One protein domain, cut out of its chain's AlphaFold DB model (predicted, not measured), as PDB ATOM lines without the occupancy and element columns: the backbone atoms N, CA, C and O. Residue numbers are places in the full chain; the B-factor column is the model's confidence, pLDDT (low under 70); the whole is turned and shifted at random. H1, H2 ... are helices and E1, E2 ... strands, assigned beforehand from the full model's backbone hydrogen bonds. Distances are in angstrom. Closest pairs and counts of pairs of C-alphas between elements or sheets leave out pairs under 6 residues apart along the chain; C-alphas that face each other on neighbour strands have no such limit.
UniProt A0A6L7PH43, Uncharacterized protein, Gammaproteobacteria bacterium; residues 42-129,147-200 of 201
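Overview. This is residues 42 to 129 and 147 to 200 of the 201 residues of an uncharacterized protein of Gammaproteobacteria bacterium (UniProt A0A6L7PH43). A long helix, H4, is the spine; H2 crosses it on one side, H1 crosses near its last residues and H3 stands across near its first residues. On the other side, by the last part of H4, is a small lobe in which H6 and H7 sit by a two-stranded parallel sheet, E1 and E2. The printed part has 142 residues, mostly helix, ordered H1 H2 H3 H4 H5 H6 E1 H7 E2. It is compact, with a radius of gyration of the C-alphas of 16.8 A and spans of 45 by 33 by 32 A.

Along the chain. H1, residues 42 to 51, begins at C-alpha 42 (2.926, -43.417, -33.951). H2 is residues 55 to 72, 25.3 A, and H3 residues 74 to 87, 20.0 A. H4, residues 93 to 119, is 39.7 A long. H5 is residues 122 to 128, H6 157 to 167, E1 170 to 174, H7 180 to 191. E2, residues 195 to 199, ends at C-alpha 199 (5.821, -27.107, -13.638).

Arrangement. H4 is the hub. Residues 101 to 113 of H4 touch H2 at a steep tilt of 49 degrees, opposite ways; the closest C-alphas, Gly 62 and Thr 109, are 3.9 A apart. H1 touches H4 about perpendicular, 84 degrees, C-alphas 51 and 116 at 4.1 A. H3 touches H4 at 70.0 degrees, only just about perpendicular, C-alphas 81 and 100 at 5.8 A. H6 touches H4, C-alphas 117 and 159 at 5.7 A, and H5, C-alphas 166 and 122 at 6.2 A. H4 and H7 only just touch, only at their ends, with 3 pairs of C-alphas within 8 A, the closest those of Trp 118 and Arg 189 at 5.3 A. E1, H7 and E2 form a strand-helix-strand unit, two parallel neighbour strands with a helix between, its crossover right-handed; N 174 and O 198 are 2.8 A apart, within hydrogen-bond range. Every O i to N i+4 pair is within range in H1, H2, H3 and H7, against 20 of 23 in H4, 2 of 3 in H5 and 6 of 7 in H6.

Size, cuts and confidence. The C-alphas farthest apart, Glu 90 and Arg 181, are 45.5 A apart. Residues 130 to 146 are not printed, and C-alphas 129 and 147 are 20.9 A apart across the cut. The links printed whole are tight. Mean pLDDT of the printed part is 91.4; residue 200 is under 70.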
ATOM      1  N   PHE A  42       1.777 -42.927 -33.187       86.69
ATOM      2  CA  PHE A  42       2.926 -43.417 -33.951       86.69
ATOM      3  C   PHE A  42       4.250 -43.203 -33.214       86.69
ATOM      4  O   PHE A  42       5.078 -44.111 -33.200       86.69
ATOM      5  N   ILE A  43       4.442 -42.060 -32.544       85.56
ATOM      6  CA  ILE A  43       5.632 -41.816 -31.708       85.56
ATOM      7  C   ILE A  43       5.716 -42.844 -30.574       85.56
ATOM      8  O   ILE A  43       6.779 -43.418 -30.319       85.56
ATOM      9  N   SER A  44       4.596 -43.104 -29.898       84.44
ATOM     10  CA  SER A  44       4.522 -44.098 -28.826       84.44
ATOM     11  C   SER A  44       4.852 -45.505 -29.341       84.44
ATOM     12  O   SER A  44       5.715 -46.186 -28.790       84.44
ATOM     13  N   MET A  45       4.247 -45.914 -30.457       87.00
ATOM     14  CA  MET A  45       4.468 -47.228 -31.059       87.00
ATOM     15  C   MET A  45       5.908 -47.402 -31.564       87.00
ATOM     16  O   MET A  45       6.547 -48.407 -31.256       87.00
ATOM     17  N   ALA A  46       6.448 -46.411 -32.279       86.81
ATOM     18  CA  ALA A  46       7.817 -46.443 -32.789       86.81
ATOM     19  C   ALA A  46       8.841 -46.488 -31.650       86.81
ATOM     20  O   ALA A  46       9.753 -47.313 -31.662       86.81
ATOM     21  N   SER A  47       8.668 -45.657 -30.617       85.88
ATOM     22  CA  SER A  47       9.550 -45.701 -29.443       85.88
ATOM     23  C   SER A  47       9.435 -47.033 -28.696       85.88
ATOM     24  O   SER A  47      10.438 -47.588 -28.253       85.88
ATOM     25  N   ARG A  48       8.245 -47.635 -28.618       87.62
ATOM     26  CA  ARG A  48       8.103 -48.970 -28.033       87.62
ATOM     27  C   ARG A  48       8.812 -50.040 -28.866       87.62
ATOM     28  O   ARG A  48       9.507 -50.871 -28.284       87.62
ATOM     29  N   ALA A  49       8.732 -49.975 -30.193       88.12
ATOM     30  CA  ALA A  49       9.462 -50.873 -31.087       88.12
ATOM     31  C   ALA A  49      10.988 -50.738 -30.930       88.12
ATOM     32  O   ALA A  49      11.693 -51.738 -30.828       88.12
ATOM     33  N   PHE A  50      11.519 -49.518 -30.808       87.56
ATOM     34  CA  PHE A  50      12.954 -49.328 -30.569       87.56
ATOM     35  C   PHE A  50      13.407 -49.790 -29.180       87.56
ATOM     36  O   PHE A  50      14.565 -50.160 -29.005       87.56
ATOM     37  N   SER A  51      12.511 -49.816 -28.191       88.38
ATOM     38  CA  SER A  51      12.871 -50.189 -26.818       88.38
ATOM     39  C   SER A  51      13.281 -51.653 -26.639       88.38
ATOM     40  O   SER A  51      14.030 -51.964 -25.709       88.38
ATOM     41  N   VAL A  52      12.823 -52.545 -27.525       89.94
ATOM     42  CA  VAL A  52      13.162 -53.976 -27.470       89.94
ATOM     43  C   VAL A  52      14.494 -54.295 -28.148       89.94
ATOM     44  O   VAL A  52      15.039 -55.379 -27.942       89.94
ATOM     45  N   LEU A  53      15.060 -53.352 -28.908       89.38
ATOM     46  CA  LEU A  53      16.327 -53.565 -29.594       89.38
ATOM     47  C   LEU A  53      17.491 -53.727 -28.599       89.38
ATOM     48  O   LEU A  53      17.525 -53.071 -27.550       89.38
ATOM     49  N   PRO A  54      18.485 -54.575 -28.911       90.38
ATOM     50  CA  PRO A  54      19.750 -54.593 -28.189       90.38
ATOM     51  C   PRO A  54      20.453 -53.234 -28.275       90.38
ATOM     52  O   PRO A  54      20.428 -52.579 -29.318       90.38
ATOM     53  N   LEU A  55      21.143 -52.832 -27.201       89.62
ATOM     54  CA  LEU A  55      21.851 -51.550 -27.159       89.62
ATOM     55  C   LEU A  55      22.820 -51.360 -28.351       89.62
ATOM     56  O   LEU A  55      22.760 -50.300 -28.974       89.62
ATOM     57  N   PRO A  56      23.628 -52.359 -28.771       93.19
ATOM     58  CA  PRO A  56      24.497 -52.206 -29.941       93.19
ATOM     59  C   PRO A  56      23.744 -51.821 -31.222       93.19
ATOM     60  O   PRO A  56      24.215 -50.972 -31.979       93.19
ATOM     61  N   ALA A  57      22.539 -52.363 -31.432       94.06
ATOM     62  CA  ALA A  57      21.711 -52.022 -32.587       94.06
ATOM     63  C   ALA A  57      21.251 -50.556 -32.532       94.06
ATOM     64  O   ALA A  57      21.357 -49.843 -33.528       94.06
ATOM     65  N   CYS A  58      20.832 -50.062 -31.361       92.50
ATOM     66  CA  CYS A  58      20.502 -48.645 -31.172       92.50
ATOM     67  C   CYS A  58      21.696 -47.725 -31.473       92.50
ATOM     68  O   CYS A  58      21.521 -46.658 -32.063       92.50
ATOM     69  N   HIS A  59      22.913 -48.133 -31.102       93.19
ATOM     70  CA  HIS A  59      24.127 -47.377 -31.407       93.19
ATOM     71  C   HIS A  59      24.422 -47.341 -32.909       93.19
ATOM     72  O   HIS A  59      24.695 -46.265 -33.441       93.19
ATOM     73  N   VAL A  60      24.339 -48.482 -33.600       96.44
ATOM     74  CA  VAL A  60      24.561 -48.556 -35.053       96.44
ATOM     75  C   VAL A  60      23.519 -47.726 -35.799       96.44
ATOM     76  O   VAL A  60      23.886 -46.847 -36.577       96.44
ATOM     77  N   LEU A  61      22.232 -47.925 -35.504       95.25
ATOM     78  CA  LEU A  61      21.147 -47.166 -36.125       95.25
ATOM     79  C   LEU A  61      21.278 -45.666 -35.841       95.25
ATOM     80  O   LEU A  61      21.161 -44.855 -36.757       95.25
ATOM     81  N   GLY A  62      21.596 -45.285 -34.601       94.81
ATOM     82  CA  GLY A  62      21.834 -43.889 -34.238       94.81
ATOM     83  C   GLY A  62      22.986 -43.257 -35.025       94.81
ATOM     84  O   GLY A  62      22.847 -42.137 -35.516       94.81
ATOM     85  N   LYS A  63      24.086 -43.989 -35.246       97.31
ATOM     86  CA  LYS A  63      25.195 -43.527 -36.096       97.31
ATOM     87  C   LYS A  63      24.783 -43.371 -37.558       97.31
ATOM     88  O   LYS A  63      25.128 -42.361 -38.175       97.31
ATOM     89  N   VAL A  64      24.052 -44.335 -38.113       97.56
ATOM     90  CA  VAL A  64      23.582 -44.285 -39.506       97.56
ATOM     91  C   VAL A  64      22.636 -43.102 -39.697       97.56
ATOM     92  O   VAL A  64      22.929 -42.203 -40.482       97.56
ATOM     93  N   PHE A  65      21.556 -43.031 -38.915       97.00
ATOM     94  CA  PHE A  65      20.579 -41.950 -39.028       97.00
ATOM     95  C   PHE A  65      21.171 -40.588 -38.682       97.00
ATOM     96  O   PHE A  65      20.897 -39.615 -39.376       97.00
ATOM     97  N   GLY A  66      22.030 -40.497 -37.666       97.25
ATOM     98  CA  GLY A  66      22.713 -39.248 -37.339       97.25
ATOM     99  C   GLY A  66      23.616 -38.764 -38.472       97.25
ATOM    100  O   GLY A  66      23.651 -37.570 -38.765       97.25
ATOM    101  N   THR A  67      24.287 -39.679 -39.176       97.88
ATOM    102  CA  THR A  67      25.070 -39.332 -40.372       97.88
ATOM    103  C   THR A  67      24.169 -38.848 -41.504       97.88
ATOM    104  O   THR A  67      24.482 -37.837 -42.127       97.88
ATOM    105  N   LEU A  68      23.035 -39.510 -41.747       97.81
ATOM    106  CA  LEU A  68      22.063 -39.068 -42.752       97.81
ATOM    107  C   LEU A  68      21.530 -37.665 -42.432       97.81
ATOM    108  O   LEU A  68      21.593 -36.777 -43.276       97.81
ATOM    109  N   VAL A  69      21.104 -37.419 -41.189       97.25
ATOM    110  CA  VAL A  69      20.609 -36.102 -40.748       97.25
ATOM    111  C   VAL A  69      21.683 -35.020 -40.892       97.25
ATOM    112  O   VAL A  69      21.371 -33.905 -41.311       97.25
ATOM    113  N   TYR A  70      22.947 -35.337 -40.594       97.62
ATOM    114  CA  TYR A  70      24.063 -34.408 -40.786       97.62
ATOM    115  C   TYR A  70      24.178 -33.921 -42.240       97.62
ATOM    116  O   TYR A  70      24.448 -32.738 -42.471       97.62
ATOM    117  N   TRP A  71      23.949 -34.803 -43.217       96.88
ATOM    118  CA  TRP A  71      24.005 -34.456 -44.640       96.88
ATOM    119  C   TRP A  71      22.716 -33.811 -45.152       96.88
ATOM    120  O   TRP A  71      22.781 -32.830 -45.888       96.88
ATOM    121  N   CYS A  72      21.551 -34.296 -44.722       97.75
ATOM    122  CA  CYS A  72      20.253 -33.791 -45.176       97.75
ATOM    123  C   CYS A  72      19.875 -32.429 -44.573       97.75
ATOM    124  O   CYS A  72      18.977 -31.766 -45.091       97.75
ATOM    125  N   TYR A  73      20.522 -31.995 -43.482       96.62
ATOM    126  CA  TYR A  73      20.129 -30.788 -42.750       96.62
ATOM    127  C   TYR A  73      21.260 -29.743 -42.646       96.62
ATOM    128  O   TYR A  73      21.799 -29.477 -41.562       96.62
ATOM    129  N   PRO A  74      21.618 -29.093 -43.777       95.81
ATOM    130  CA  PRO A  74      22.804 -28.240 -43.888       95.81
ATOM    131  C   PRO A  74      22.777 -27.025 -42.955       95.81
ATOM    132  O   PRO A  74      23.822 -26.602 -42.458       95.81
ATOM    133  N   SER A  75      21.594 -26.482 -42.653       97.12
ATOM    134  CA  SER A  75      21.443 -25.362 -41.718       97.12
ATOM    135  C   SER A  75      21.889 -25.734 -40.300       97.12
ATOM    136  O   SER A  75      22.649 -24.993 -39.672       97.12
ATOM    137  N   ARG A  76      21.490 -26.913 -39.801       96.88
ATOM    138  CA  ARG A  76      21.895 -27.410 -38.476       96.88
ATOM    139  C   ARG A  76      23.352 -27.824 -38.453       96.88
ATOM    140  O   ARG A  76      24.044 -27.530 -37.478       96.88
ATOM    141  N   ARG A  77      23.841 -28.432 -39.536       97.38
ATOM    142  CA  ARG A  77      25.268 -28.712 -39.716       97.38
ATOM    143  C   ARG A  77      26.102 -27.431 -39.599       97.38
ATOM    144  O   ARG A  77      27.076 -27.421 -38.853       97.38
ATOM    145  N   LYS A  78      25.708 -26.344 -40.274       97.69
ATOM    146  CA  LYS A  78      26.416 -25.051 -40.225       97.69
ATOM    147  C   LYS A  78      26.465 -24.468 -38.810       97.69
ATOM    148  O   LYS A  78      27.528 -24.032 -38.379       97.69
ATOM    149  N   ILE A  79      25.344 -24.487 -38.088       97.88
ATOM    150  CA  ILE A  79      25.280 -24.012 -36.694       97.88
ATOM    151  C   ILE A  79      26.200 -24.848 -35.797       97.88
ATOM    152  O   ILE A  79      26.995 -24.292 -35.048       97.88
ATOM    153  N   THR A  80      26.133 -26.175 -35.919       97.38
ATOM    154  CA  THR A  80      26.943 -27.100 -35.112       97.38
ATOM    155  C   THR A  80      28.434 -26.871 -35.339       97.38
ATOM    156  O   THR A  80      29.172 -26.703 -34.372       97.38
ATOM    157  N   ARG A  81      28.866 -26.771 -36.606       98.00
ATOM    158  CA  ARG A  81      30.260 -26.454 -36.948       98.00
ATOM    159  C   ARG A  81      30.701 -25.127 -36.343       98.00
ATOM    160  O   ARG A  81      31.739 -25.085 -35.704       98.00
ATOM    161  N   ARG A  82      29.897 -24.066 -36.494       97.88
ATOM    162  CA  ARG A  82      30.226 -22.738 -35.954       97.88
ATOM    163  C   ARG A  82      30.386 -22.761 -34.435       97.88
ATOM    164  O   ARG A  82      31.318 -22.151 -33.928       97.88
ATOM    165  N   ASN A  83      29.504 -23.464 -33.728       97.75
ATOM    166  CA  ASN A  83      29.590 -23.589 -32.275       97.75
ATOM    167  C   ASN A  83      30.852 -24.354 -31.857       97.75
ATOM    168  O   ASN A  83      31.553 -23.905 -30.961       97.75
ATOM    169  N   ILE A  84      31.171 -25.465 -32.530       97.56
ATOM    170  CA  ILE A  84      32.376 -26.251 -32.234       97.56
ATOM    171  C   ILE A  84      33.640 -25.435 -32.521       97.56
ATOM    172  O   ILE A  84      34.497 -25.356 -31.653       97.56
ATOM    173  N   SER A  85      33.732 -24.765 -33.674       97.94
ATOM    174  CA  SER A  85      34.870 -23.891 -33.995       97.94
ATOM    175  C   SER A  85      35.028 -22.734 -33.009       97.94
ATOM    176  O   SER A  85      36.144 -22.319 -32.736       97.94
ATOM    177  N   ALA A  86      33.930 -22.196 -32.468       97.94
ATOM    178  CA  ALA A  86      34.001 -21.141 -31.460       97.94
ATOM    179  C   ALA A  86      34.491 -21.658 -30.095       97.94
ATOM    180  O   ALA A  86      35.140 -20.915 -29.365       97.94
ATOM    181  N   CYS A  87      34.177 -22.909 -29.745       97.38
ATOM    182  CA  CYS A  87      34.659 -23.544 -28.517       97.38
ATOM    183  C   CYS A  87      36.110 -24.034 -28.625       97.38
ATOM    184  O   CYS A  87      36.796 -24.061 -27.610       97.38
ATOM    185  N   PHE A  88      36.542 -24.419 -29.828       97.69
ATOM    186  CA  PHE A  88      37.857 -24.995 -30.114       97.69
ATOM    187  C   PHE A  88      38.487 -24.289 -31.326       97.69
ATOM    188  O   PHE A  88      38.529 -24.856 -32.424       97.69
ATOM    189  N   PRO A  89      38.895 -23.016 -31.174       97.00
ATOM    190  CA  PRO A  89      39.450 -22.217 -32.267       97.00
ATOM    191  C   PRO A  89      40.753 -22.785 -32.847       97.00
ATOM    192  O   PRO A  89      41.109 -22.467 -33.977       97.00
ATOM    193  N   GLU A  90      41.456 -23.621 -32.088       97.88
ATOM    194  CA  GLU A  90      42.706 -24.277 -32.462       97.88
ATOM    195  C   GLU A  90      42.517 -25.543 -33.310       97.88
ATOM    196  O   GLU A  90      43.483 -26.058 -33.870       97.88
ATOM    197  N   TRP A  91      41.289 -26.060 -33.420       98.12
ATOM    198  CA  TRP A  91      41.019 -27.278 -34.182       98.12
ATOM    199  C   TRP A  91      41.023 -27.028 -35.686       98.12
ATOM    200  O   TRP A  91      40.452 -26.061 -36.196       98.12
ATOM    201  N   SER A  92      41.580 -27.986 -36.419       98.12
ATOM    202  CA  SER A  92      41.490 -28.020 -37.872       98.12
ATOM    203  C   SER A  92      40.044 -28.202 -38.343       98.12
ATOM    204  O   SER A  92      39.190 -28.795 -37.673       98.12
ATOM    205  N   ASP A  93      39.774 -27.790 -39.581       97.44
ATOM    206  CA  ASP A  93      38.471 -28.011 -40.214       97.44
ATOM    207  C   ASP A  93      38.072 -29.497 -40.254       97.44
ATOM    208  O   ASP A  93      36.887 -29.843 -40.191       97.44
ATOM    209  N   SER A  94      39.056 -30.396 -40.339       97.88
ATOM    210  CA  SER A  94      38.835 -31.843 -40.329       97.88
ATOM    211  C   SER A  94      38.307 -32.333 -38.974       97.88
ATOM    212  O   SER A  94      37.337 -33.099 -38.926       97.88
ATOM    213  N   GLU A  95      38.862 -31.826 -37.873       98.31
ATOM    214  CA  GLU A  95      38.451 -32.151 -36.507       98.31
ATOM    215  C   GLU A  95      37.067 -31.589 -36.211       98.31
ATOM    216  O   GLU A  95      36.186 -32.326 -35.755       98.31
ATOM    217  N   VAL A  96      36.832 -30.327 -36.581       98.31
ATOM    218  CA  VAL A  96      35.516 -29.688 -36.473       98.31
ATOM    219  C   VAL A  96      34.469 -30.500 -37.230       98.31
ATOM    220  O   VAL A  96      33.400 -30.781 -36.685       98.31
ATOM    221  N   ASN A  97      34.746 -30.925 -38.467       96.81
ATOM    222  CA  ASN A  97      33.817 -31.741 -39.253       96.81
ATOM    223  C   ASN A  97      33.577 -33.121 -38.626       96.81
ATOM    224  O   ASN A  97      32.430 -33.576 -38.563       96.81
ATOM    225  N   ARG A  98      34.634 -33.784 -38.138       98.00
ATOM    226  CA  ARG A  98      34.548 -35.098 -37.488       98.00
ATOM    227  C   ARG A  98      33.665 -35.038 -36.246       98.00
ATOM    228  O   ARG A  98      32.739 -35.843 -36.127       98.00
ATOM    229  N   VAL A  99      33.910 -34.075 -35.358       97.88
ATOM    230  CA  VAL A  99      33.151 -33.911 -34.109       97.88
ATOM    231  C   VAL A  99      31.742 -33.396 -34.386       97.88
ATOM    232  O   VAL A  99      30.792 -33.882 -33.776       97.88
ATOM    233  N   SER A 100      31.564 -32.517 -35.377       97.56
ATOM    234  CA  SER A 100      30.230 -32.096 -35.817       97.56
ATOM    235  C   SER A 100      29.402 -33.288 -36.273       97.56
ATOM    236  O   SER A 100      28.274 -33.439 -35.829       97.56
ATOM    237  N   ARG A 101      29.943 -34.177 -37.114       97.81
ATOM    238  CA  ARG A 101      29.220 -35.385 -37.535       97.81
ATOM    239  C   ARG A 101      28.941 -36.311 -36.351       97.81
ATOM    240  O   ARG A 101      27.818 -36.791 -36.213       97.81
ATOM    241  N   ALA A 102      29.932 -36.526 -35.484       97.06
ATOM    242  CA  ALA A 102      29.777 -37.345 -34.284       97.06
ATOM    243  C   ALA A 102      28.673 -36.807 -33.358       97.06
ATOM    244  O   ALA A 102      27.906 -37.593 -32.812       97.06
ATOM    245  N   HIS A 103      28.515 -35.485 -33.237       95.94
ATOM    246  CA  HIS A 103      27.429 -34.879 -32.469       95.94
ATOM    247  C   HIS A 103      26.047 -35.346 -32.951       95.94
ATOM    248  O   HIS A 103      25.236 -35.778 -32.136       95.94
ATOM    249  N   PHE A 104      25.787 -35.341 -34.263       96.62
ATOM    250  CA  PHE A 104      24.509 -35.833 -34.798       96.62
ATOM    251  C   PHE A 104      24.338 -37.337 -34.578       96.62
ATOM    252  O   PHE A 104      23.244 -37.784 -34.245       96.62
ATOM    253  N   GLN A 105      25.413 -38.117 -34.717       96.81
ATOM    254  CA  GLN A 105      25.400 -39.550 -34.411       96.81
ATOM    255  C   GLN A 105      25.016 -39.798 -32.946       96.81
ATOM    256  O   GLN A 105      24.089 -40.556 -32.682       96.81
ATOM    257  N   HIS A 106      25.651 -39.103 -31.999       95.25
ATOM    258  CA  HIS A 106      25.338 -39.214 -30.573       95.25
ATOM    259  C   HIS A 106      23.943 -38.699 -30.230       95.25
ATOM    260  O   HIS A 106      23.264 -39.308 -29.410       95.25
ATOM    261  N   MET A 107      23.489 -37.621 -30.870       94.00
ATOM    262  CA  MET A 107      22.137 -37.098 -30.691       94.00
ATOM    263  C   MET A 107      21.091 -38.141 -31.096       94.00
ATOM    264  O   MET A 107      20.171 -38.414 -30.329       94.00
ATOM    265  N   LEU A 108      21.246 -38.772 -32.264       93.94
ATOM    266  CA  LEU A 108      20.305 -39.792 -32.730       93.94
ATOM    267  C   LEU A 108      20.441 -41.104 -31.948       93.94
ATOM    268  O   LEU A 108      19.428 -41.735 -31.659       93.94
ATOM    269  N   THR A 109      21.645 -41.492 -31.521       93.56
ATOM    270  CA  THR A 109      21.815 -42.587 -30.553       93.56
ATOM    271  C   THR A 109      21.089 -42.278 -29.239       93.56
ATOM    272  O   THR A 109      20.418 -43.159 -28.707       93.56
ATOM    273  N   GLY A 110      21.149 -41.039 -28.745       91.75
ATOM    274  CA  GLY A 110      20.407 -40.574 -27.569       91.75
ATOM    275  C   GLY A 110      18.894 -40.715 -27.741       91.75
ATOM    276  O   GLY A 110      18.219 -41.256 -26.872       91.75
ATOM    277  N   VAL A 111      18.355 -40.337 -28.905       90.06
ATOM    278  CA  VAL A 111      16.928 -40.531 -29.239       90.06
ATOM    279  C   VAL A 111      16.543 -42.017 -29.270       90.06
ATOM    280  O   VAL A 111      15.492 -42.400 -28.756       90.06
ATOM    281  N   MET A 112      17.391 -42.881 -29.832       89.75
ATOM    282  CA  MET A 112      17.131 -44.327 -29.863       89.75
ATOM    283  C   MET A 112      17.167 -44.939 -28.461       89.75
ATOM    284  O   MET A 112      16.302 -45.724 -28.085       89.75
ATOM    285  N   THR A 113      18.147 -44.551 -27.654       90.00
ATOM    286  CA  THR A 113      18.323 -45.068 -26.290       90.00
ATOM    287  C   THR A 113      17.311 -44.475 -25.303       90.00
ATOM    288  O   THR A 113      16.923 -45.150 -24.348       90.00
ATOM    289  N   LEU A 114      16.760 -43.289 -25.582       90.19
ATOM    290  CA  LEU A 114      15.607 -42.730 -24.869       90.19
ATOM    291  C   LEU A 114      14.407 -43.678 -24.897       90.19
ATOM    292  O   LEU A 114      13.729 -43.856 -23.888       90.19
ATOM    293  N   SER A 115      14.182 -44.337 -26.033       89.81
ATOM    294  CA  SER A 115      13.126 -45.339 -26.171       89.81
ATOM    295  C   SER A 115      13.314 -46.498 -25.186       89.81
ATOM    296  O   SER A 115      12.360 -46.943 -24.547       89.81
ATOM    297  N   ILE A 116      14.555 -46.949 -24.972       90.38
ATOM    298  CA  ILE A 116      14.862 -47.957 -23.950       90.38
ATOM    299  C   ILE A 116      14.498 -47.419 -22.560       90.38
ATOM    300  O   ILE A 116      13.787 -48.107 -21.826       90.38
ATOM    301  N   ALA A 117      14.910 -46.196 -22.213       89.62
ATOM    302  CA  ALA A 117      14.612 -45.585 -20.913       89.62
ATOM    303  C   ALA A 117      13.104 -45.424 -20.646       89.62
ATOM    304  O   ALA A 117      12.619 -45.710 -19.550       89.62
ATOM    305  N   TRP A 118      12.336 -45.032 -21.660       91.94
ATOM    306  CA  TRP A 118      10.897 -44.798 -21.539       91.94
ATOM    307  C   TRP A 118      10.075 -46.065 -21.329       91.94
ATOM    308  O   TRP A 118       9.069 -46.017 -20.618       91.94
ATOM    309  N   TRP A 119      10.505 -47.194 -21.893       91.12
ATOM    310  CA  TRP A 119       9.672 -48.398 -21.971       91.12
ATOM    311  C   TRP A 119      10.229 -49.618 -21.230       91.12
ATOM    312  O   TRP A 119       9.456 -50.497 -20.850       91.12
ATOM    313  N   SER A 120      11.537 -49.683 -20.972       90.69
ATOM    314  CA  SER A 120      12.166 -50.845 -20.323       90.69
ATOM    315  C   SER A 120      11.939 -50.875 -18.811       90.69
ATOM    316  O   SER A 120      11.832 -49.816 -18.198       90.69
ATOM    317  N   PRO A 121      11.883 -52.047 -18.158       91.00
ATOM    318  CA  PRO A 121      11.833 -52.123 -16.696       91.00
ATOM    319  C   PRO A 121      13.124 -51.586 -16.050       91.00
ATOM    320  O   PRO A 121      14.188 -51.648 -16.666       91.00
ATOM    321  N   ALA A 122      13.043 -51.141 -14.788       91.00
ATOM    322  CA  ALA A 122      14.190 -50.615 -14.029       91.00
ATOM    323  C   ALA A 122      15.408 -51.555 -14.075       91.00
ATOM    324  O   ALA A 122      16.491 -51.119 -14.439       91.00
ATOM    325  N   ARG A 123      15.194 -52.869 -13.893       91.25
ATOM    326  CA  ARG A 123      16.252 -53.896 -13.965       91.25
ATOM    327  C   ARG A 123      17.080 -53.867 -15.252       91.25
ATOM    328  O   ARG A 123      18.249 -54.233 -15.231       91.25
ATOM    329  N   ARG A 124      16.482 -53.497 -16.390       90.25
ATOM    330  CA  ARG A 124      17.227 -53.364 -17.649       90.25
ATOM    331  C   ARG A 124      18.060 -52.087 -17.645       90.25
ATOM    332  O   ARG A 124      19.185 -52.128 -18.115       90.25
ATOM    333  N   LEU A 125      17.539 -50.988 -17.104       89.56
ATOM    334  CA  LEU A 125      18.282 -49.732 -16.982       89.56
ATOM    335  C   LEU A 125      19.469 -49.874 -16.029       89.56
ATOM    336  O   LEU A 125      20.560 -49.444 -16.379       89.56
ATOM    337  N   ASP A 126      19.289 -50.566 -14.904       88.12
ATOM    338  CA  ASP A 126      20.357 -50.811 -13.929       88.12
ATOM    339  C   ASP A 126      21.529 -51.620 -14.516       88.12
ATOM    340  O   ASP A 126      22.654 -51.490 -14.052       88.12
ATOM    341  N   ARG A 127      21.285 -52.431 -15.557       89.19
ATOM    342  CA  ARG A 127      22.333 -53.159 -16.299       89.19
ATOM    343  C   ARG A 127      23.011 -52.323 -17.385       89.19
ATOM    344  O   ARG A 127      24.067 -52.712 -17.867       89.19
ATOM    345  N   LEU A 128      22.372 -51.245 -17.838       88.00
ATOM    346  CA  LEU A 128      22.848 -50.408 -18.947       88.00
ATOM    347  C   LEU A 128      23.508 -49.112 -18.467       88.00
ATOM    348  O   LEU A 128      24.173 -48.450 -19.260       88.00
ATOM    349  N   VAL A 129      23.289 -48.731 -17.208       89.81
ATOM    350  CA  VAL A 129      23.787 -47.487 -16.626       89.81
ATOM    351  C   VAL A 129      24.675 -47.807 -15.438       89.81
ATOM    352  O   VAL A 129      24.216 -48.311 -14.414       89.81
ATOM    353  N   ILE A 147      19.860 -31.991  -1.885       93.62
ATOM    354  CA  ILE A 147      20.875 -31.972  -2.947       93.62
ATOM    355  C   ILE A 147      20.266 -31.442  -4.241       93.62
ATOM    356  O   ILE A 147      19.212 -31.898  -4.683       93.62
ATOM    357  N   ILE A 148      20.960 -30.491  -4.866       93.62
ATOM    358  CA  ILE A 148      20.645 -29.996  -6.207       93.62
ATOM    359  C   ILE A 148      21.644 -30.617  -7.179       93.62
ATOM    360  O   ILE A 148      22.843 -30.351  -7.102       93.62
ATOM    361  N   LEU A 149      21.146 -31.431  -8.109       91.38
ATOM    362  CA  LEU A 149      21.951 -32.003  -9.184       91.38
ATOM    363  C   LEU A 149      21.961 -31.054 -10.382       91.38
ATOM    364  O   LEU A 149      20.937 -30.847 -11.036       91.38
ATOM    365  N   LEU A 150      23.128 -30.487 -10.680       91.50
ATOM    366  CA  LEU A 150      23.342 -29.672 -11.873       91.50
ATOM    367  C   LEU A 150      23.808 -30.570 -13.011       91.50
ATOM    368  O   LEU A 150      24.882 -31.165 -12.935       91.50
ATOM    369  N   VAL A 151      23.001 -30.664 -14.067       87.38
ATOM    370  CA  VAL A 151      23.305 -31.531 -15.207       87.38
ATOM    371  C   VAL A 151      23.327 -30.716 -16.500       87.38
ATOM    372  O   VAL A 151      22.321 -30.092 -16.845       87.38
ATOM    373  N   PRO A 152      24.452 -30.696 -17.233       86.00
ATOM    374  CA  PRO A 152      24.518 -30.017 -18.517       86.00
ATOM    375  C   PRO A 152      23.663 -30.739 -19.569       86.00
ATOM    376  O   PRO A 152      23.456 -31.953 -19.510       86.00
ATOM    377  N   HIS A 153      23.181 -29.995 -20.567       83.38
ATOM    378  CA  HIS A 153      22.381 -30.541 -21.666       83.38
ATOM    379  C   HIS A 153      23.247 -31.391 -22.609       83.38
ATOM    380  O   HIS A 153      23.743 -30.909 -23.624       83.38
ATOM    381  N   PHE A 154      23.418 -32.666 -22.262       82.25
ATOM    382  CA  PHE A 154      24.115 -33.672 -23.065       82.25
ATOM    383  C   PHE A 154      23.145 -34.695 -23.669       82.25
ATOM    384  O   PHE A 154      22.001 -34.836 -23.236       82.25
ATOM    385  N   THR A 155      23.607 -35.434 -24.681       75.56
ATOM    386  CA  THR A 155      22.770 -36.301 -25.535       75.56
ATOM    387  C   THR A 155      22.030 -37.415 -24.791       75.56
ATOM    388  O   THR A 155      20.982 -37.848 -25.258       75.56
ATOM    389  N   ASN A 156      22.525 -37.845 -23.627       80.31
ATOM    390  CA  ASN A 156      21.939 -38.930 -22.831       80.31
ATOM    391  C   ASN A 156      21.316 -38.448 -21.506       80.31
ATOM    392  O   ASN A 156      21.069 -39.258 -20.611       80.31
ATOM    393  N   LEU A 157      21.049 -37.142 -21.371       83.19
ATOM    394  CA  LEU A 157      20.494 -36.533 -20.154       83.19
ATOM    395  C   LEU A 157      19.216 -37.232 -19.660       83.19
ATOM    396  O   LEU A 157      19.042 -37.458 -18.466       83.19
ATOM    397  N   GLU A 158      18.329 -37.603 -20.579       83.88
ATOM    398  CA  GLU A 158      17.064 -38.254 -20.232       83.88
ATOM    399  C   GLU A 158      17.257 -39.629 -19.586       83.88
ATOM    400  O   GLU A 158      16.550 -39.976 -18.641       83.88
ATOM    401  N   ILE A 159      18.223 -40.408 -20.077       87.56
ATOM    402  CA  ILE A 159      18.525 -41.738 -19.535       87.56
ATOM    403  C   ILE A 159      19.073 -41.591 -18.128       87.56
ATOM    404  O   ILE A 159      18.631 -42.304 -17.234       87.56
ATOM    405  N   LEU A 160      19.979 -40.630 -17.928       88.31
ATOM    406  CA  LEU A 160      20.507 -40.297 -16.612       88.31
ATOM    407  C   LEU A 160      19.375 -39.949 -15.636       88.31
ATOM    408  O   LEU A 160      19.310 -40.526 -14.556       88.31
ATOM    409  N   GLY A 161      18.454 -39.063 -16.027       88.69
ATOM    410  CA  GLY A 161      17.323 -38.678 -15.180       88.69
ATOM    411  C   GLY A 161      16.437 -39.868 -14.800       88.69
ATOM    412  O   GLY A 161      16.160 -40.085 -13.623       88.69
ATOM    413  N   ILE A 162      16.039 -40.680 -15.784       90.06
ATOM    414  CA  ILE A 162      15.174 -41.847 -15.560       90.06
ATOM    415  C   ILE A 162      15.882 -42.922 -14.728       90.06
ATOM    416  O   ILE A 162      15.260 -43.502 -13.840       90.06
ATOM    417  N   ALA A 163      17.167 -43.176 -14.981       90.56
ATOM    418  CA  ALA A 163      17.958 -44.134 -14.215       90.56
ATOM    419  C   ALA A 163      18.173 -43.657 -12.770       90.56
ATOM    420  O   ALA A 163      18.044 -44.445 -11.842       90.56
ATOM    421  N   LEU A 164      18.400 -42.362 -12.533       91.56
ATOM    422  CA  LEU A 164      18.441 -41.830 -11.167       91.56
ATOM    423  C   LEU A 164      17.091 -41.977 -10.458       91.56
ATOM    424  O   LEU A 164      17.069 -42.293  -9.271       91.56
ATOM    425  N   PHE A 165      15.966 -41.830 -11.167       92.25
ATOM    426  CA  PHE A 165      14.635 -42.047 -10.590       92.25
ATOM    427  C   PHE A 165      14.351 -43.510 -10.206       92.25
ATOM    428  O   PHE A 165      13.403 -43.745  -9.453       92.25
ATOM    429  N   THR A 166      15.126 -44.502 -10.672       90.75
ATOM    430  CA  THR A 166      15.000 -45.885 -10.157       90.75
ATOM    431  C   THR A 166      15.562 -45.996  -8.735       90.75
ATOM    432  O   THR A 166      15.030 -46.742  -7.906       90.75
ATOM    433  N   ARG A 167      16.580 -45.189  -8.413       89.88
ATOM    434  CA  ARG A 167      17.314 -45.223  -7.140       89.88
ATOM    435  C   ARG A 167      16.780 -44.201  -6.139       89.88
ATOM    436  O   ARG A 167      16.368 -44.577  -5.041       89.88
ATOM    437  N   TYR A 168      16.647 -42.945  -6.556       91.56
ATOM    438  CA  TYR A 168      16.398 -41.801  -5.681       91.56
ATOM    439  C   TYR A 168      15.023 -41.169  -5.897       91.56
ATOM    440  O   TYR A 168      14.516 -41.089  -7.017       91.56
ATOM    441  N   ARG A 169      14.432 -40.654  -4.814       90.69
ATOM    442  CA  ARG A 169      13.267 -39.765  -4.890       90.69
ATOM    443  C   ARG A 169      13.763 -38.374  -5.261       90.69
ATOM    444  O   ARG A 169      14.433 -37.734  -4.461       90.69
ATOM    445  N   MET A 170      13.441 -37.919  -6.465       91.44
ATOM    446  CA  MET A 170      13.939 -36.645  -6.981       91.44
ATOM    447  C   MET A 170      12.822 -35.845  -7.642       91.44
ATOM    448  O   MET A 170      11.840 -36.399  -8.143       91.44
ATOM    449  N   ALA A 171      13.004 -34.529  -7.678       90.25
ATOM    450  CA  ALA A 171      12.151 -33.618  -8.418       90.25
ATOM    451  C   ALA A 171      12.941 -32.940  -9.541       90.25
ATOM    452  O   ALA A 171      14.122 -32.642  -9.379       90.25
ATOM    453  N   THR A 172      12.287 -32.677 -10.671       89.88
ATOM    454  CA  THR A 172      12.860 -31.873 -11.758       89.88
ATOM    455  C   THR A 172      11.860 -30.838 -12.257       89.88
ATOM    456  O   THR A 172      10.641 -31.036 -12.180       89.88
ATOM    457  N   VAL A 173      12.388 -29.719 -12.749       89.62
ATOM    458  CA  VAL A 173      11.595 -28.645 -13.343       89.62
ATOM    459  C   VAL A 173      11.182 -29.055 -14.749       89.62
ATOM    460  O   VAL A 173      11.987 -29.527 -15.551       89.62
ATOM    461  N   TYR A 174       9.907 -28.863 -15.055       88.50
ATOM    462  CA  TYR A 174       9.302 -29.273 -16.305       88.50
ATOM    463  C   TYR A 174       8.607 -28.095 -16.981       88.50
ATOM    464  O   TYR A 174       7.744 -27.433 -16.402       88.50
ATOM    465  N   LYS A 175       8.965 -27.857 -18.242       87.62
ATOM    466  CA  LYS A 175       8.238 -26.947 -19.123       87.62
ATOM    467  C   LYS A 175       7.249 -27.764 -19.958       87.62
ATOM    468  O   LYS A 175       7.710 -28.638 -20.693       87.62
ATOM    469  N   PRO A 176       5.937 -27.474 -19.893       87.62
ATOM    470  CA  PRO A 176       4.948 -28.180 -20.693       87.62
ATOM    471  C   PRO A 176       5.276 -28.149 -22.184       87.62
ATOM    472  O   PRO A 176       5.629 -27.105 -22.750       87.62
ATOM    473  N   HIS A 177       5.147 -29.303 -22.827       87.06
ATOM    474  CA  HIS A 177       5.253 -29.407 -24.267       87.06
ATOM    475  C   HIS A 177       4.008 -28.786 -24.919       87.06
ATOM    476  O   HIS A 177       2.891 -28.926 -24.429       87.06
ATOM    477  N   ARG A 178       4.182 -28.100 -26.058       85.31
ATOM    478  CA  ARG A 178       3.078 -27.394 -26.745       85.31
ATOM    479  C   ARG A 178       1.939 -28.324 -27.173       85.31
ATOM    480  O   ARG A 178       0.796 -27.896 -27.261       85.31
ATOM    481  N   ASN A 179       2.270 -29.577 -27.477       84.69
ATOM    482  CA  ASN A 179       1.293 -30.623 -27.759       84.69
ATOM    483  C   ASN A 179       0.865 -31.299 -26.445       84.69
ATOM    484  O   ASN A 179       1.708 -31.994 -25.879       84.69
ATOM    485  N   PRO A 180      -0.411 -31.202 -26.025       86.25
ATOM    486  CA  PRO A 180      -0.886 -31.778 -24.765       86.25
ATOM    487  C   PRO A 180      -0.815 -33.311 -24.720       86.25
ATOM    488  O   PRO A 180      -0.613 -33.884 -23.656       86.25
ATOM    489  N   ARG A 181      -0.936 -34.003 -25.859       85.06
ATOM    490  CA  ARG A 181      -0.855 -35.476 -25.907       85.06
ATOM    491  C   ARG A 181       0.578 -35.963 -25.756       85.06
ATOM    492  O   ARG A 181       0.846 -36.892 -25.003       85.06
ATOM    493  N   LEU A 182       1.502 -35.311 -26.461       85.38
ATOM    494  CA  LEU A 182       2.924 -35.589 -26.291       85.38
ATOM    495  C   LEU A 182       3.401 -35.151 -24.900       85.38
ATOM    496  O   LEU A 182       4.225 -35.836 -24.314       85.38
ATOM    497  N   ASP A 183       2.848 -34.064 -24.353       89.50
ATOM    498  CA  ASP A 183       3.084 -33.639 -22.971       89.50
ATOM    499  C   ASP A 183       2.666 -34.723 -21.975       89.50
ATOM    500  O   ASP A 183       3.468 -35.109 -21.130       89.50
ATOM    501  N   ALA A 184       1.455 -35.270 -22.120       89.31
ATOM    502  CA  ALA A 184       0.965 -36.360 -21.283       89.31
ATOM    503  C   ALA A 184       1.872 -37.598 -21.367       89.31
ATOM    504  O   ALA A 184       2.263 -38.131 -20.330       89.31
ATOM    505  N   LEU A 185       2.281 -37.997 -22.579       89.12
ATOM    506  CA  LEU A 185       3.224 -39.103 -22.773       89.12
ATOM    507  C   LEU A 185       4.575 -38.815 -22.100       89.12
ATOM    508  O   LEU A 185       5.072 -39.648 -21.352       89.12
ATOM    509  N   ILE A 186       5.173 -37.642 -22.327       90.00
ATOM    510  CA  ILE A 186       6.462 -37.270 -21.722       90.00
ATOM    511  C   ILE A 186       6.361 -37.286 -20.196       90.00
ATOM    512  O   ILE A 186       7.257 -37.810 -19.532       90.00
ATOM    513  N   ARG A 187       5.277 -36.739 -19.633       90.75
ATOM    514  CA  ARG A 187       5.035 -36.740 -18.187       90.75
ATOM    515  C   ARG A 187       4.956 -38.155 -17.643       90.75
ATOM    516  O   ARG A 187       5.719 -38.469 -16.737       90.75
ATOM    517  N   GLU A 188       4.117 -39.001 -18.237       90.44
ATOM    518  CA  GLU A 188       3.963 -40.407 -17.848       90.44
ATOM    519  C   GLU A 188       5.314 -41.138 -17.873       90.44
ATOM    520  O   GLU A 188       5.699 -41.798 -16.906       90.44
ATOM    521  N   ARG A 189       6.080 -40.990 -18.962       91.06
ATOM    522  CA  ARG A 189       7.362 -41.690 -19.125       91.06
ATOM    523  C   ARG A 189       8.441 -41.166 -18.184       91.06
ATOM    524  O   ARG A 189       9.239 -41.965 -17.701       91.06
ATOM    525  N   ARG A 190       8.459 -39.865 -17.879       89.12
ATOM    526  CA  ARG A 190       9.411 -39.271 -16.923       89.12
ATOM    527  C   ARG A 190       9.017 -39.484 -15.458       89.12
ATOM    528  O   ARG A 190       9.899 -39.423 -14.607       89.12
ATOM    529  N   SER A 191       7.748 -39.762 -15.146       89.12
ATOM    530  CA  SER A 191       7.275 -39.998 -13.770       89.12
ATOM    531  C   SER A 191       7.086 -41.474 -13.403       89.12
ATOM    532  O   SER A 191       6.668 -41.769 -12.292       89.12
ATOM    533  N   ARG A 192       7.382 -42.422 -14.302       87.00
ATOM    534  CA  ARG A 192       7.136 -43.869 -14.103       87.00
ATOM    535  C   ARG A 192       7.902 -44.550 -12.952       87.00
ATOM    536  O   ARG A 192       7.683 -45.733 -12.710       87.00
ATOM    537  N   PHE A 193       8.830 -43.854 -12.299       88.62
ATOM    538  CA  PHE A 193       9.585 -44.344 -11.138       88.62
ATOM    539  C   PHE A 193       9.429 -43.360  -9.968       88.62
ATOM    540  O   PHE A 193       8.346 -42.837  -9.742       88.62
ATOM    541  N   LYS A 194      10.492 -43.067  -9.214       84.75
ATOM    542  CA  LYS A 194      10.441 -42.169  -8.048       84.75
ATOM    543  C   LYS A 194      10.553 -40.674  -8.417       84.75
ATOM    544  O   LYS A 194      10.842 -39.850  -7.550       84.75
ATOM    545  N   GLY A 195      10.374 -40.324  -9.695       82.44
ATOM    546  CA  GLY A 195      10.554 -38.971 -10.229       82.44
ATOM    547  C   GLY A 195       9.282 -38.125 -10.166       82.44
ATOM    548  O   GLY A 195       8.227 -38.550 -10.632       82.44
ATOM    549  N   LYS A 196       9.387 -36.897  -9.641       85.69
ATOM    550  CA  LYS A 196       8.290 -35.916  -9.609       85.69
ATOM    551  C   LYS A 196       8.589 -34.718 -10.514       85.69
ATOM    552  O   LYS A 196       9.636 -34.084 -10.405       85.69
ATOM    553  N   LEU A 197       7.646 -34.368 -11.385       82.88
ATOM    554  CA  LEU A 197       7.753 -33.196 -12.258       82.88
ATOM    555  C   LEU A 197       7.069 -31.991 -11.606       82.88
ATOM    556  O   LEU A 197       5.904 -32.087 -11.226       82.88
ATOM    557  N   HIS A 198       7.771 -30.862 -11.509       84.44
ATOM    558  CA  HIS A 198       7.190 -29.583 -11.086       84.44
ATOM    559  C   HIS A 198       7.132 -28.640 -12.280       84.44
ATOM    560  O   HIS A 198       8.133 -28.449 -12.968       84.44
ATOM    561  N   ASN A 199       5.962 -28.064 -12.548       80.50
ATOM    562  CA  ASN A 199       5.821 -27.107 -13.638       80.50
ATOM    563  C   ASN A 199       6.592 -25.827 -13.301       80.50
ATOM    564  O   ASN A 199       6.502 -25.338 -12.177       80.50
ATOM    565  N   HIS A 200       7.320 -25.279 -14.274       69.06
ATOM    566  CA  HIS A 200       7.825 -23.913 -14.159       69.06
ATOM    567  C   HIS A 200       6.622 -22.961 -14.230       69.06
ATOM    568  O   HIS A 200       5.912 -22.970 -15.239       69.06
TER     569      HIS A 200